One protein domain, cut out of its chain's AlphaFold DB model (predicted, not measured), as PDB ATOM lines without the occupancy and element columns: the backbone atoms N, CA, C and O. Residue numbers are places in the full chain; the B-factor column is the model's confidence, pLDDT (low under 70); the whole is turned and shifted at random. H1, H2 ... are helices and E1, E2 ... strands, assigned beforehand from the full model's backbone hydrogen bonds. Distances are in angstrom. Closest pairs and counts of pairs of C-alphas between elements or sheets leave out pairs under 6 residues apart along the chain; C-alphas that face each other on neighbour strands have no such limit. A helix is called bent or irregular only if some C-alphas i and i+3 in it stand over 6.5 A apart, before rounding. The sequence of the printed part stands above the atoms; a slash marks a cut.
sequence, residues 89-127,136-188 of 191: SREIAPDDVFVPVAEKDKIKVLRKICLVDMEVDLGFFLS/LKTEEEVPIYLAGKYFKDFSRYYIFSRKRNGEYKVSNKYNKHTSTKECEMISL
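AT A GLANCE: This is residues 89 to 127 and 136 to 188 of the 191 residues of an uncharacterized protein of Clostridium sp. CAG:470 (UniProt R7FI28). A strongly twisted sheet of five strands, E6 E5 E4 E1 E7, makes one part of the model, and a hairpin of two strands, E2 and E3, makes a second part set apart from it, toward the other end of the long axis. The short helix H1 lies beside the sheet's strands, and the long, bent E2 leads from it to the hairpin. The printed part has 92 residues, with one named helix and seven named strands in the order E1 H1 E2 E3 E4 E5 E6 E7; both sheets are antiparallel and the class is mostly strand. The whole is only just compact, close to loose, with a radius of gyration of the C-alphas of 14.7 A, and elongated, spanning 48 by 30 by 20 A.

IN THESE COORDINATES: In the larger sheet, E6 is residues 168 to 174, 20.0 A from first to last C-alpha, E5 is residues 156 to 162, 20.1 A, and E4 is residues 141 to 146, 16.4 A. E1, residues 97 to 100, begins at C-alpha 97 (210.131, 247.680, 183.780). E7, residues 185 to 187, ends at C-alpha 187 (205.090, 250.683, 184.168). H1 is residues 101 to 106. E2, residues 107 to 119, is the longest strand, 30.3 A, and bends by 77 degrees at residue 110. E3 is residues 123 to 127, with C-alpha 127 at (213.293, 247.294, 193.747).

HOW THE PARTS SIT: E4, E5 and E6 form a meander, each strand the antiparallel neighbour of the one before, with hairpins E4 and E5, and E5 and E6. N 159 and O 171 are 2.9 A apart across E5 and E6, and N 144 and O 158 are 2.8 A apart across E4 and E5, within hydrogen-bond range. E1 is staggered: residues 97 to 98 pair with E4, N 98 to O 145 at 2.8 A, and residues 98 to 100 with E7, N 99 to O 186 at 3.0 A. E6 and E7 are the edge strands. H1 is on this sheet, over none of its strands, at a height over the sheet of 4.9 A; its closest C-alphas to E7 are those of Val 101 and Met 185, 5.3 A. H1 is irregular, with C-alphas 102 and 105 7.7 A apart; 0 of 2 O i to N i+4 pairs and 2 of 3 O i to N i+3 pairs are within hydrogen-bond range. E2 and E3 form a hairpin, N 117 to O 125 at 2.9 A, apart from the five strands.

THE WHOLE: The two C-alphas farthest apart, those of Asp 121 and Asn 165, are 48.2 A apart. Residues 128 to 135 are not printed; C-alphas 127 and 136 are 27.5 A apart across this cut, in the link from E3 to E4. Of the links that are printed whole, none is long. The mean pLDDT of the printed part is 82.3; residues 92 to 94, 120, 122, 149 to 152 and 174 to 183 are under 70.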
ATOM      1  N   SER A  89     214.832 245.358 186.266       87.81
ATOM      2  CA  SER A  89     215.802 246.317 185.748       87.81
ATOM      3  C   SER A  89     217.115 246.192 186.513       87.81
ATOM      4  O   SER A  89     217.154 245.878 187.694       87.81
ATOM      5  N   ARG A  90     218.229 246.402 185.820       76.50
ATOM      6  CA  ARG A  90     219.545 246.361 186.463       76.50
ATOM      7  C   ARG A  90     219.909 247.691 187.121       76.50
ATOM      8  O   ARG A  90     220.816 247.734 187.941       76.50
ATOM      9  N   GLU A  91     219.282 248.777 186.685       71.25
ATOM     10  CA  GLU A  91     219.651 250.117 187.123       71.25
ATOM     11  C   GLU A  91     218.856 250.528 188.365       71.25
ATOM     12  O   GLU A  91     217.723 250.111 188.580       71.25
ATOM     13  N   ILE A  92     219.497 251.370 189.166       63.53
ATOM     14  CA  ILE A  92     219.147 251.656 190.557       63.53
ATOM     15  C   ILE A  92     217.863 252.492 190.670       63.53
ATOM     16  O   ILE A  92     217.033 252.279 191.550       63.53
ATOM     17  N   ALA A  93     217.697 253.475 189.783       63.84
ATOM     18  CA  ALA A  93     216.534 254.351 189.773       63.84
ATOM     19  C   ALA A  93     216.340 254.994 188.384       63.84
ATOM     20  O   ALA A  93     217.239 255.700 187.920       63.84
ATOM     21  N   PRO A  94     215.170 254.818 187.738       62.25
ATOM     22  CA  PRO A  94     214.092 253.922 188.162       62.25
ATOM     23  C   PRO A  94     214.504 252.437 188.057       62.25
ATOM     24  O   PRO A  94     215.070 252.042 187.047       62.25
ATOM     25  N   ASP A  95     214.187 251.607 189.058       75.75
ATOM     26  CA  ASP A  95     214.305 250.133 188.972       75.75
ATOM     27  C   ASP A  95     212.962 249.519 188.558       75.75
ATOM     28  O   ASP A  95     212.335 248.726 189.268       75.75
ATOM     29  N   ASP A  96     212.446 249.992 187.427       86.44
ATOM     30  CA  ASP A  96     211.154 249.548 186.932       86.44
ATOM     31  C   ASP A  96     211.227 249.094 185.476       86.44
ATOM     32  O   ASP A  96     212.166 249.390 184.730       86.44
ATOM     33  N   VAL A  97     210.231 248.315 185.086       91.38
ATOM     34  CA  VAL A  97     210.131 247.680 183.780       91.38
ATOM     35  C   VAL A  97     208.908 248.249 183.080       91.38
ATOM     36  O   VAL A  97     207.851 248.415 183.685       91.38
ATOM     37  N   PHE A  98     209.054 248.560 181.796       91.44
ATOM     38  CA  PHE A  98     208.065 249.308 181.035       91.44
ATOM     39  C   PHE A  98     207.689 248.602 179.740       91.44
ATOM     40  O   PHE A  98     208.503 247.932 179.103       91.44
ATOM     41  N   VAL A  99     206.456 248.820 179.305       92.75
ATOM     42  CA  VAL A  99     205.942 248.375 178.007       92.75
ATOM     43  C   VAL A  99     205.249 249.555 177.316       92.75
ATOM     44  O   VAL A  99     204.708 250.424 178.005       92.75
ATOM     45  N   PRO A 100     205.237 249.637 175.974       91.94
ATOM     46  CA  PRO A 100     204.381 250.594 175.285       91.94
ATOM     47  C   PRO A 100     202.908 250.385 175.660       91.94
ATOM     48  O   PRO A 100     202.431 249.250 175.692       91.94
ATOM     49  N   VAL A 101     202.159 251.466 175.886       92.56
ATOM     50  CA  VAL A 101     200.730 251.404 176.261       92.56
ATOM     51  C   VAL A 101     199.909 250.596 175.254       92.56
ATOM     52  O   VAL A 101     199.025 249.837 175.647       92.56
ATOM     53  N   ALA A 102     200.236 250.707 173.963       92.19
ATOM     54  CA  ALA A 102     199.589 249.960 172.883       92.19
ATOM     55  C   ALA A 102     199.747 248.432 173.002       92.19
ATOM     56  O   ALA A 102     198.976 247.685 172.406       92.19
ATOM     57  N   GLU A 103     200.730 247.968 173.774       94.12
ATOM     58  CA  GLU A 103     201.096 246.560 173.904       94.12
ATOM     59  C   GLU A 103     200.707 245.952 175.257       94.12
ATOM     60  O   GLU A 103     200.924 244.758 175.485       94.12
ATOM     61  N   LYS A 104     200.096 246.741 176.151       94.19
ATOM     62  CA  LYS A 104     199.770 246.317 177.521       94.19
ATOM     63  C   LYS A 104     198.920 245.045 177.573       94.19
ATOM     64  O   LYS A 104     199.177 244.181 178.398       94.19
ATOM     65  N   ASP A 105     197.980 244.870 176.642       95.25
ATOM     66  CA  ASP A 105     197.054 243.728 176.637       95.25
ATOM     67  C   ASP A 105     197.737 242.399 176.255       95.25
ATOM     68  O   ASP A 105     197.174 241.317 176.457       95.25
ATOM     69  N   LYS A 106     198.963 242.452 175.715       95.81
ATOM     70  CA  LYS A 106     199.792 241.267 175.440       95.81
ATOM     71  C   LYS A 106     200.508 240.759 176.691       95.81
ATOM     72  O   LYS A 106     201.002 239.627 176.682       95.81
ATOM     73  N   ILE A 107     200.583 241.568 177.747       96.94
ATOM     74  CA  ILE A 107     201.329 241.275 178.969       96.94
ATOM     75  C   ILE A 107     200.363 241.177 180.140       96.94
ATOM     76  O   ILE A 107     199.477 242.000 180.331       96.94
ATOM     77  N   LYS A 108     200.563 240.162 180.972       97.00
ATOM     78  CA  LYS A 108     199.899 240.052 182.263       97.00
ATOM     79  C   LYS A 108     200.938 239.892 183.357       97.00
ATOM     80  O   LYS A 108     201.710 238.930 183.344       97.00
ATOM     81  N   VAL A 109     200.914 240.789 184.336       97.50
ATOM     82  CA  VAL A 109     201.724 240.668 185.547       97.50
ATOM     83  C   VAL A 109     201.081 239.619 186.452       97.50
ATOM     84  O   VAL A 109     199.956 239.762 186.922       97.50
ATOM     85  N   LEU A 110     201.772 238.499 186.654       96.00
ATOM     86  CA  LEU A 110     201.305 237.419 187.528       96.00
ATOM     87  C   LEU A 110     201.743 237.626 188.973       96.00
ATOM     88  O   LEU A 110     201.068 237.156 189.894       96.00
ATOM     89  N   ARG A 111     202.906 238.253 189.165       95.62
ATOM     90  CA  ARG A 111     203.430 238.603 190.479       95.62
ATOM     91  C   ARG A 111     204.433 239.742 190.374       95.62
ATOM     92  O   ARG A 111     205.343 239.670 189.556       95.62
ATOM     93  N   LYS A 112     204.296 240.712 191.274       95.00
ATOM     94  CA  LYS A 112     205.331 241.678 191.640       95.00
ATOM     95  C   LYS A 112     206.012 241.204 192.928       95.00
ATOM     96  O   LYS A 112     205.322 240.776 193.858       95.00
ATOM     97  N   ILE A 113     207.337 241.209 192.950       94.44
ATOM     98  CA  ILE A 113     208.166 240.866 194.107       94.44
ATOM     99  C   ILE A 113     209.019 242.095 194.410       94.44
ATOM    100  O   ILE A 113     209.751 242.552 193.533       94.44
ATOM    101  N   CYS A 114     208.894 242.631 195.619       92.06
ATOM    102  CA  CYS A 114     209.628 243.811 196.055       92.06
ATOM    103  C   CYS A 114     210.895 243.376 196.794       92.06
ATOM    104  O   CYS A 114     210.824 242.563 197.712       92.06
ATOM    105  N   LEU A 115     212.039 243.919 196.412       87.56
ATOM    106  CA  LEU A 115     213.337 243.696 197.037       87.56
ATOM    107  C   LEU A 115     213.731 244.947 197.811       87.56
ATOM    108  O   LEU A 115     213.473 246.049 197.339       87.56
ATOM    109  N   VAL A 116     214.371 244.781 198.966       85.94
ATOM    110  CA  VAL A 116     215.123 245.881 199.580       85.94
ATOM    111  C   VAL A 116     216.514 245.840 198.978       85.94
ATOM    112  O   VAL A 116     217.250 244.882 199.204       85.94
ATOM    113  N   ASP A 117     216.842 246.864 198.210       82.25
ATOM    114  CA  ASP A 117     218.163 247.050 197.630       82.25
ATOM    115  C   ASP A 117     218.874 248.215 198.327       82.25
ATOM    116  O   ASP A 117     218.252 249.008 199.044       82.25
ATOM    117  N   MET A 118     220.191 248.286 198.182       77.56
ATOM    118  CA  MET A 118     221.029 249.283 198.826       77.56
ATOM    119  C   MET A 118     222.091 249.785 197.866       77.56
ATOM    120  O   MET A 118     222.891 249.017 197.343       77.56
ATOM    121  N   GLU A 119     222.180 251.105 197.749       72.94
ATOM    122  CA  GLU A 119     223.242 251.766 197.000       72.94
ATOM    123  C   GLU A 119     223.888 252.869 197.826       72.94
ATOM    124  O   GLU A 119     223.240 253.513 198.651       72.94
ATOM    125  N   VAL A 120     225.184 253.096 197.602       69.88
ATOM    126  CA  VAL A 120     225.988 254.020 198.425       69.88
ATOM    127  C   VAL A 120     225.410 255.436 198.409       69.88
ATOM    128  O   VAL A 120     225.341 256.082 199.453       69.88
ATOM    129  N   ASP A 121     224.952 255.892 197.241       72.50
ATOM    130  CA  ASP A 121     224.460 257.260 197.042       72.50
ATOM    131  C   ASP A 121     222.963 257.429 197.359       72.50
ATOM    132  O   ASP A 121     222.507 258.547 197.603       72.50
ATOM    133  N   LEU A 122     222.184 256.342 197.336       69.44
ATOM    134  CA  LEU A 122     220.717 256.377 197.455       69.44
ATOM    135  C   LEU A 122     220.190 255.755 198.755       69.44
ATOM    136  O   LEU A 122     219.024 255.946 199.094       69.44
ATOM    137  N   GLY A 123     221.042 255.067 199.514       77.94
ATOM    138  CA  GLY A 123     220.636 254.324 200.699       77.94
ATOM    139  C   GLY A 123     219.789 253.104 200.338       77.94
ATOM    140  O   GLY A 123     219.950 252.522 199.268       77.94
ATOM    141  N   PHE A 124     218.907 252.701 201.255       81.81
ATOM    142  CA  PHE A 124     217.984 251.590 201.032       81.81
ATOM    143  C   PHE A 124     216.775 252.033 200.202       81.81
ATOM    144  O   PHE A 124     216.146 253.045 200.520       81.81
ATOM    145  N   PHE A 125     216.410 251.253 199.188       83.75
ATOM    146  CA  PHE A 125     215.246 251.507 198.337       83.75
ATOM    147  C   PHE A 125     214.538 250.205 197.944       83.75
ATOM    148  O   PHE A 125     215.059 249.110 198.154       83.75
ATOM    149  N   LEU A 126     213.313 250.328 197.420       85.56
ATOM    150  CA  LEU A 126     212.532 249.183 196.957       85.56
ATOM    151  C   LEU A 126     212.651 248.992 195.449       85.56
ATOM    152  O   LEU A 126     212.362 249.889 194.657       85.56
ATOM    153  N   SER A 127     213.007 247.770 195.091       88.06
ATOM    154  CA  SER A 127     213.293 247.294 193.747       88.06
ATOM    155  C   SER A 127     212.280 246.251 193.309       88.06
ATOM    156  O   SER A 127     211.774 245.501 194.143       88.06
ATOM    157  N   LEU A 136     201.299 236.276 172.581       93.50
ATOM    158  CA  LEU A 136     201.576 236.754 171.229       93.50
ATOM    159  C   LEU A 136     200.857 235.876 170.210       93.50
ATOM    160  O   LEU A 136     200.887 234.636 170.304       93.50
ATOM    161  N   LYS A 137     200.238 236.502 169.213       93.25
ATOM    162  CA  LYS A 137     199.814 235.815 167.989       93.25
ATOM    163  C   LYS A 137     201.033 235.525 167.113       93.25
ATOM    164  O   LYS A 137     202.152 235.946 167.393       93.25
ATOM    165  N   THR A 138     200.822 234.724 166.079       91.44
ATOM    166  CA  THR A 138     201.858 234.408 165.095       91.44
ATOM    167  C   THR A 138     202.400 235.693 164.467       91.44
ATOM    168  O   THR A 138     201.613 236.542 164.070       91.44
ATOM    169  N   GLU A 139     203.726 235.810 164.389       92.81
ATOM    170  CA  GLU A 139     204.458 236.969 163.848       92.81
ATOM    171  C   GLU A 139     204.291 238.278 164.636       92.81
ATOM    172  O   GLU A 139     204.746 239.324 164.184       92.81
ATOM    173  N   GLU A 140     203.734 238.229 165.850       94.50
ATOM    174  CA  GLU A 140     203.737 239.376 166.758       94.50
ATOM    175  C   GLU A 140     205.030 239.455 167.575       94.50
ATOM    176  O   GLU A 140     205.658 238.448 167.932       94.50
ATOM    177  N   GLU A 141     205.379 240.685 167.931       94.56
ATOM    178  CA  GLU A 141     206.407 241.005 168.906       94.56
ATOM    179  C   GLU A 141     205.893 242.002 169.946       94.56
ATOM    180  O   GLU A 141     204.884 242.683 169.739       94.56
ATOM    181  N   VAL A 142     206.573 242.033 171.089       94.50
ATOM    182  CA  VAL A 142     206.404 243.040 172.131       94.50
ATOM    183  C   VAL A 142     207.772 243.384 172.727       94.50
ATOM    184  O   VAL A 142     208.501 242.481 173.158       94.50
ATOM    185  N   PRO A 143     208.160 244.669 172.736       93.38
ATOM    186  CA  PRO A 143     209.329 245.122 173.467       93.38
ATOM    187  C   PRO A 143     208.979 245.356 174.942       93.38
ATOM    188  O   PRO A 143     207.970 245.979 175.266       93.38
ATOM    189  N   ILE A 144     209.843 244.879 175.835       94.00
ATOM    190  CA  ILE A 144     209.801 245.171 177.268       94.00
ATOM    191  C   ILE A 144     211.100 245.879 177.631       94.00
ATOM    192  O   ILE A 144     212.190 245.328 177.456       94.00
ATOM    193  N   TYR A 145     210.974 247.109 178.107       91.00
ATOM    194  CA  TYR A 145     212.077 248.017 178.370       91.00
ATOM    195  C   TYR A 145     212.469 247.976 179.839       91.00
ATOM    196  O   TYR A 145     211.614 248.007 180.721       91.00
ATOM    197  N   LEU A 146     213.771 247.936 180.087       89.19
ATOM    198  CA  LEU A 146     214.337 248.086 181.419       89.19
ATOM    199  C   LEU A 146     214.664 249.564 181.609       89.19
ATOM    200  O   LEU A 146     215.250 250.177 180.712       89.19
ATOM    201  N   ALA A 147     214.285 250.144 182.742       83.00
ATOM    202  CA  ALA A 147     214.671 251.514 183.032       83.00
ATOM    203  C   ALA A 147     216.195 251.671 183.108       83.00
ATOM    204  O   ALA A 147     216.895 250.882 183.739       83.00
ATOM    205  N   GLY A 148     216.700 252.702 182.437       73.56
ATOM    206  CA  GLY A 148     218.086 253.132 182.519       73.56
ATOM    207  C   GLY A 148     218.346 254.042 183.723       73.56
ATOM    208  O   GLY A 148     217.430 254.462 184.420       73.56
ATOM    209  N   LYS A 149     219.612 254.428 183.910       67.25
ATOM    210  CA  LYS A 149     220.084 255.294 185.010       67.25
ATOM    211  C   LYS A 149     219.405 256.675 185.080       67.25
ATOM    212  O   LYS A 149     219.442 257.333 186.115       67.25
ATOM    213  N   TYR A 150     218.836 257.151 183.974       65.56
ATOM    214  CA  TYR A 150     218.132 258.429 183.912       65.56
ATOM    215  C   TYR A 150     216.653 258.192 183.611       65.56
ATOM    216  O   TYR A 150     216.316 257.380 182.752       65.56
ATOM    217  N   PHE A 151     215.762 258.944 184.266       57.84
ATOM    218  CA  PHE A 151     214.334 258.936 183.944       57.84
ATOM    219  C   PHE A 151     214.141 259.139 182.430       57.84
ATOM    220  O   PHE A 151     214.571 260.156 181.884       57.84
ATOM    221  N   LYS A 152     213.467 258.183 181.772       63.97
ATOM    222  CA  LYS A 152     213.238 258.088 180.310       63.97
ATOM    223  C   LYS A 152     214.383 257.510 179.466       63.97
ATOM    224  O   LYS A 152     214.276 257.516 178.238       63.97
ATOM    225  N   ASP A 153     215.443 256.986 180.075       73.06
ATOM    226  CA  ASP A 153     216.401 256.137 179.368       73.06
ATOM    227  C   ASP A 153     215.818 254.726 179.216       73.06
ATOM    228  O   ASP A 153     215.626 254.004 180.189       73.06
ATOM    229  N   PHE A 154     215.517 254.358 177.973       75.88
ATOM    230  CA  PHE A 154     214.991 253.049 177.581       75.88
ATOM    231  C   PHE A 154     215.928 252.363 176.578       75.88
ATOM    232  O   PHE A 154     215.503 251.675 175.649       75.88
ATOM    233  N   SER A 155     217.234 252.594 176.723       76.56
ATOM    234  CA  SER A 155     218.261 252.049 175.831       76.56
ATOM    235  C   SER A 155     218.381 250.524 175.883       76.56
ATOM    236  O   SER A 155     218.867 249.930 174.917       76.56
ATOM    237  N   ARG A 156     217.923 249.885 176.967       85.31
ATOM    238  CA  ARG A 156     217.933 248.428 177.154       85.31
ATOM    239  C   ARG A 156     216.524 247.858 177.110       85.31
ATOM    240  O   ARG A 156     215.650 248.284 177.863       85.31
ATOM    241  N   TYR A 157     216.312 246.870 176.251       89.69
ATOM    242  CA  TYR A 157     215.030 246.185 176.163       89.69
ATOM    243  C   TYR A 157     215.170 244.776 175.596       89.69
ATOM    244  O   TYR A 157     216.070 244.464 174.810       89.69
ATOM    245  N   TYR A 158     214.215 243.936 175.968       93.88
ATOM    246  CA  TYR A 158     214.028 242.612 175.399       93.88
ATOM    247  C   TYR A 158     212.868 242.647 174.415       93.88
ATOM    248  O   TYR A 158     211.791 243.144 174.733       93.88
ATOM    249  N   ILE A 159     213.067 242.088 173.224       94.38
ATOM    250  CA  ILE A 159     211.962 241.805 172.309       94.38
ATOM    251  C   ILE A 159     211.547 240.356 172.498       94.38
ATOM    252  O   ILE A 159     212.314 239.439 172.191       94.38
ATOM    253  N   PHE A 160     210.309 240.167 172.938       95.44
ATOM    254  CA  PHE A 160     209.632 238.881 172.940       95.44
ATOM    255  C   PHE A 160     208.862 238.761 171.634       95.44
ATOM    256  O   PHE A 160     208.068 239.634 171.295       95.44
ATOM    257  N   SER A 161     209.099 237.697 170.875       94.25
ATOM    258  CA  SER A 161     208.456 237.490 169.575       94.25
ATOM    259  C   SER A 161     207.954 236.065 169.427       94.25
ATOM    260  O   SER A 161     208.540 235.135 169.984       94.25
ATOM    261  N   ARG A 162     206.896 235.884 168.636       93.00
ATOM    262  CA  ARG A 162     206.418 234.566 168.214       93.00
ATOM    263  C   ARG A 162     206.573 234.428 166.709       93.00
ATOM    264  O   ARG A 162     205.970 235.163 165.937       93.00
ATOM    265  N   LYS A 163     207.400 233.487 166.272       90.94
ATOM    266  CA  LYS A 163     207.715 233.259 164.859       90.94
ATOM    267  C   LYS A 163     206.575 232.545 164.132       90.94
ATOM    268  O   LYS A 163     205.664 231.993 164.749       90.94
ATOM    269  N   ARG A 164     206.652 232.523 162.798       89.44
ATOM    270  CA  ARG A 164     205.659 231.885 161.916       89.44
ATOM    271  C   ARG A 164     205.461 230.391 162.191       89.44
ATOM    272  O   ARG A 164     204.350 229.888 162.082       89.44
ATOM    273  N   ASN A 165     206.525 229.699 162.596       87.50
ATOM    274  CA  ASN A 165     206.494 228.294 163.023       87.50
ATOM    275  C   ASN A 165     205.866 228.092 164.422       87.50
ATOM    276  O   ASN A 165     205.820 226.970 164.917       87.50
ATOM    277  N   GLY A 166     205.400 229.163 165.076       85.69
ATOM    278  CA  GLY A 166     204.816 229.144 166.413       85.69
ATOM    279  C   GLY A 166     205.829 229.234 167.554       85.69
ATOM    280  O   GLY A 166     205.402 229.317 168.706       85.69
ATOM    281  N   GLU A 167     207.131 229.246 167.257       87.25
ATOM    282  CA  GLU A 167     208.200 229.288 168.253       87.25
ATOM    283  C   GLU A 167     208.331 230.676 168.892       87.25
ATOM    284  O   GLU A 167     208.301 231.699 168.207       87.25
ATOM    285  N   TYR A 168     208.528 230.713 170.209       90.38
ATOM    286  CA  TYR A 168     208.875 231.942 170.918       90.38
ATOM    287  C   TYR A 168     210.376 232.224 170.846       90.38
ATOM    288  O   TYR A 168     211.200 231.317 170.945       90.38
ATOM    289  N   LYS A 169     210.752 233.493 170.725       91.81
ATOM    290  CA  LYS A 169     212.147 233.936 170.778       91.81
ATOM    291  C   LYS A 169     212.257 235.211 171.594       91.81
ATOM    292  O   LYS A 169     211.417 236.100 171.455       91.81
ATOM    293  N   VAL A 170     213.336 235.306 172.362       93.31
ATOM    294  CA  VAL A 170     213.762 236.536 173.030       93.31
ATOM    295  C   VAL A 170     215.032 237.027 172.357       93.31
ATOM    296  O   VAL A 170     215.919 236.235 172.034       93.31
ATOM    297  N   SER A 171     215.109 238.325 172.103       91.06
ATOM    298  CA  SER A 171     216.351 238.982 171.702       91.06
ATOM    299  C   SER A 171     216.591 240.194 172.581       91.06
ATOM    300  O   SER A 171     215.700 241.032 172.709       91.06
ATOM    301  N   ASN A 172     217.793 240.292 173.135       84.62
ATOM    302  CA  ASN A 172     218.264 241.489 173.815       84.62
ATOM    303  C   ASN A 172     218.691 242.524 172.762       84.62
ATOM    304  O   ASN A 172     219.411 242.186 171.816       84.62
ATOM    305  N   LYS A 173     218.225 243.767 172.893       76.50
ATOM    306  CA  LYS A 173     218.656 244.880 172.050       76.50
ATOM    307  C   LYS A 173     219.125 246.044 172.913       76.50
ATOM    308  O   LYS A 173     218.466 246.454 173.865       76.50
ATOM    309  N   TYR A 174     220.242 246.619 172.484       69.75
ATOM    310  CA  TYR A 174     220.780 247.866 173.004       69.75
ATOM    311  C   TYR A 174     220.610 248.939 171.934       69.75
ATOM    312  O   TYR A 174     221.257 248.876 170.887       69.75
ATOM    313  N   ASN A 175     219.760 249.932 172.179       63.19
ATOM    314  CA  ASN A 175     219.727 251.122 171.336       63.19
ATOM    315  C   ASN A 175     220.735 252.139 171.874       63.19
ATOM    316  O   ASN A 175     220.530 252.737 172.929       63.19
ATOM    317  N   LYS A 176     221.808 252.392 171.114       47.16
ATOM    318  CA  LYS A 176     222.605 253.617 171.271       47.16
ATOM    319  C   LYS A 176     221.708 254.796 170.889       47.16
ATOM    320  O   LYS A 176     221.542 255.068 169.710       47.16
ATOM    321  N   HIS A 177     221.108 255.448 171.881       45.75
ATOM    322  CA  HIS A 177     220.313 256.670 171.739       45.75
ATOM    323  C   HIS A 177     219.204 256.634 170.678       45.75
ATOM    324  O   HIS A 177     219.365 257.075 169.545       45.75
ATOM    325  N   THR A 178     218.005 256.254 171.101       44.88
ATOM    326  CA  THR A 178     216.786 256.828 170.524       44.88
ATOM    327  C   THR A 178     216.066 257.550 171.644       44.88
ATOM    328  O   THR A 178     215.676 256.938 172.635       44.88
ATOM    329  N   SER A 179     215.940 258.875 171.519       46.53
ATOM    330  CA  SER A 179     214.972 259.608 172.324       46.53
ATOM    331  C   SER A 179     213.622 258.945 172.078       46.53
ATOM    332  O   SER A 179     213.214 258.857 170.919       46.53
ATOM    333  N   THR A 180     212.951 258.494 173.130       50.34
ATOM    334  CA  THR A 180     211.554 258.031 173.157       50.34
ATOM    335  C   THR A 180     210.580 259.164 172.825       50.34
ATOM    336  O   THR A 180     209.586 259.401 173.507       50.34
ATOM    337  N   LYS A 181     210.864 259.917 171.763       47.91
ATOM    338  CA  LYS A 181     209.870 260.752 171.120       47.91
ATOM    339  C   LYS A 181     208.878 259.784 170.472       47.91
ATOM    340  O   LYS A 181     209.216 259.159 169.476       47.91
ATOM    341  N   GLU A 182     207.713 259.664 171.117       52.91
ATOM    342  CA  GLU A 182     206.387 259.286 170.580       52.91
ATOM    343  C   GLU A 182     205.715 257.981 171.050       52.91
ATOM    344  O   GLU A 182     204.527 257.827 170.781       52.91
ATOM    345  N   CYS A 183     206.349 257.101 171.833       65.38
ATOM    346  CA  CYS A 183     205.613 255.990 172.468       65.38
ATOM    347  C   CYS A 183     205.302 256.296 173.934       65.38
ATOM    348  O   CYS A 183     206.209 256.431 174.754       65.38
ATOM    349  N   GLU A 184     204.013 256.388 174.261       86.06
ATOM    350  CA  GLU A 184     203.541 256.401 175.644       86.06
ATOM    351  C   GLU A 184     203.874 255.051 176.297       86.06
ATOM    352  O   GLU A 184     203.570 253.987 175.749       86.06
ATOM    353  N   MET A 185     204.542 255.101 177.446       87.44
ATOM    354  CA  MET A 185     205.026 253.931 178.177       87.44
ATOM    355  C   MET A 185     204.232 253.780 179.469       87.44
ATOM    356  O   MET A 185     203.933 254.777 180.123       87.44
ATOM    357  N   ILE A 186     203.949 252.540 179.855       90.69
ATOM    358  CA  ILE A 186     203.333 252.199 181.139       90.69
ATOM    359  C   ILE A 186     204.273 251.298 181.937       90.69
ATOM    360  O   ILE A 186     204.947 250.432 181.368       90.69
ATOM    361  N   SER A 187     204.350 251.540 183.245       91.81
ATOM    362  CA  SER A 187     205.090 250.683 184.168       91.81
ATOM    363  C   SER A 187     204.352 249.357 184.360       91.81
ATOM    364  O   SER A 187     203.124 249.321 184.434       91.81
ATOM    365  N   LEU A 188     205.096 248.259 184.506       93.69
ATOM    366  CA  LEU A 188     204.525 246.976 184.917       93.69
ATOM    367  C   LEU A 188     203.986 246.996 186.359       93.69
ATOM    368  O   LEU A 188     203.214 246.115 186.715       93.69
TER     369      LEU A 188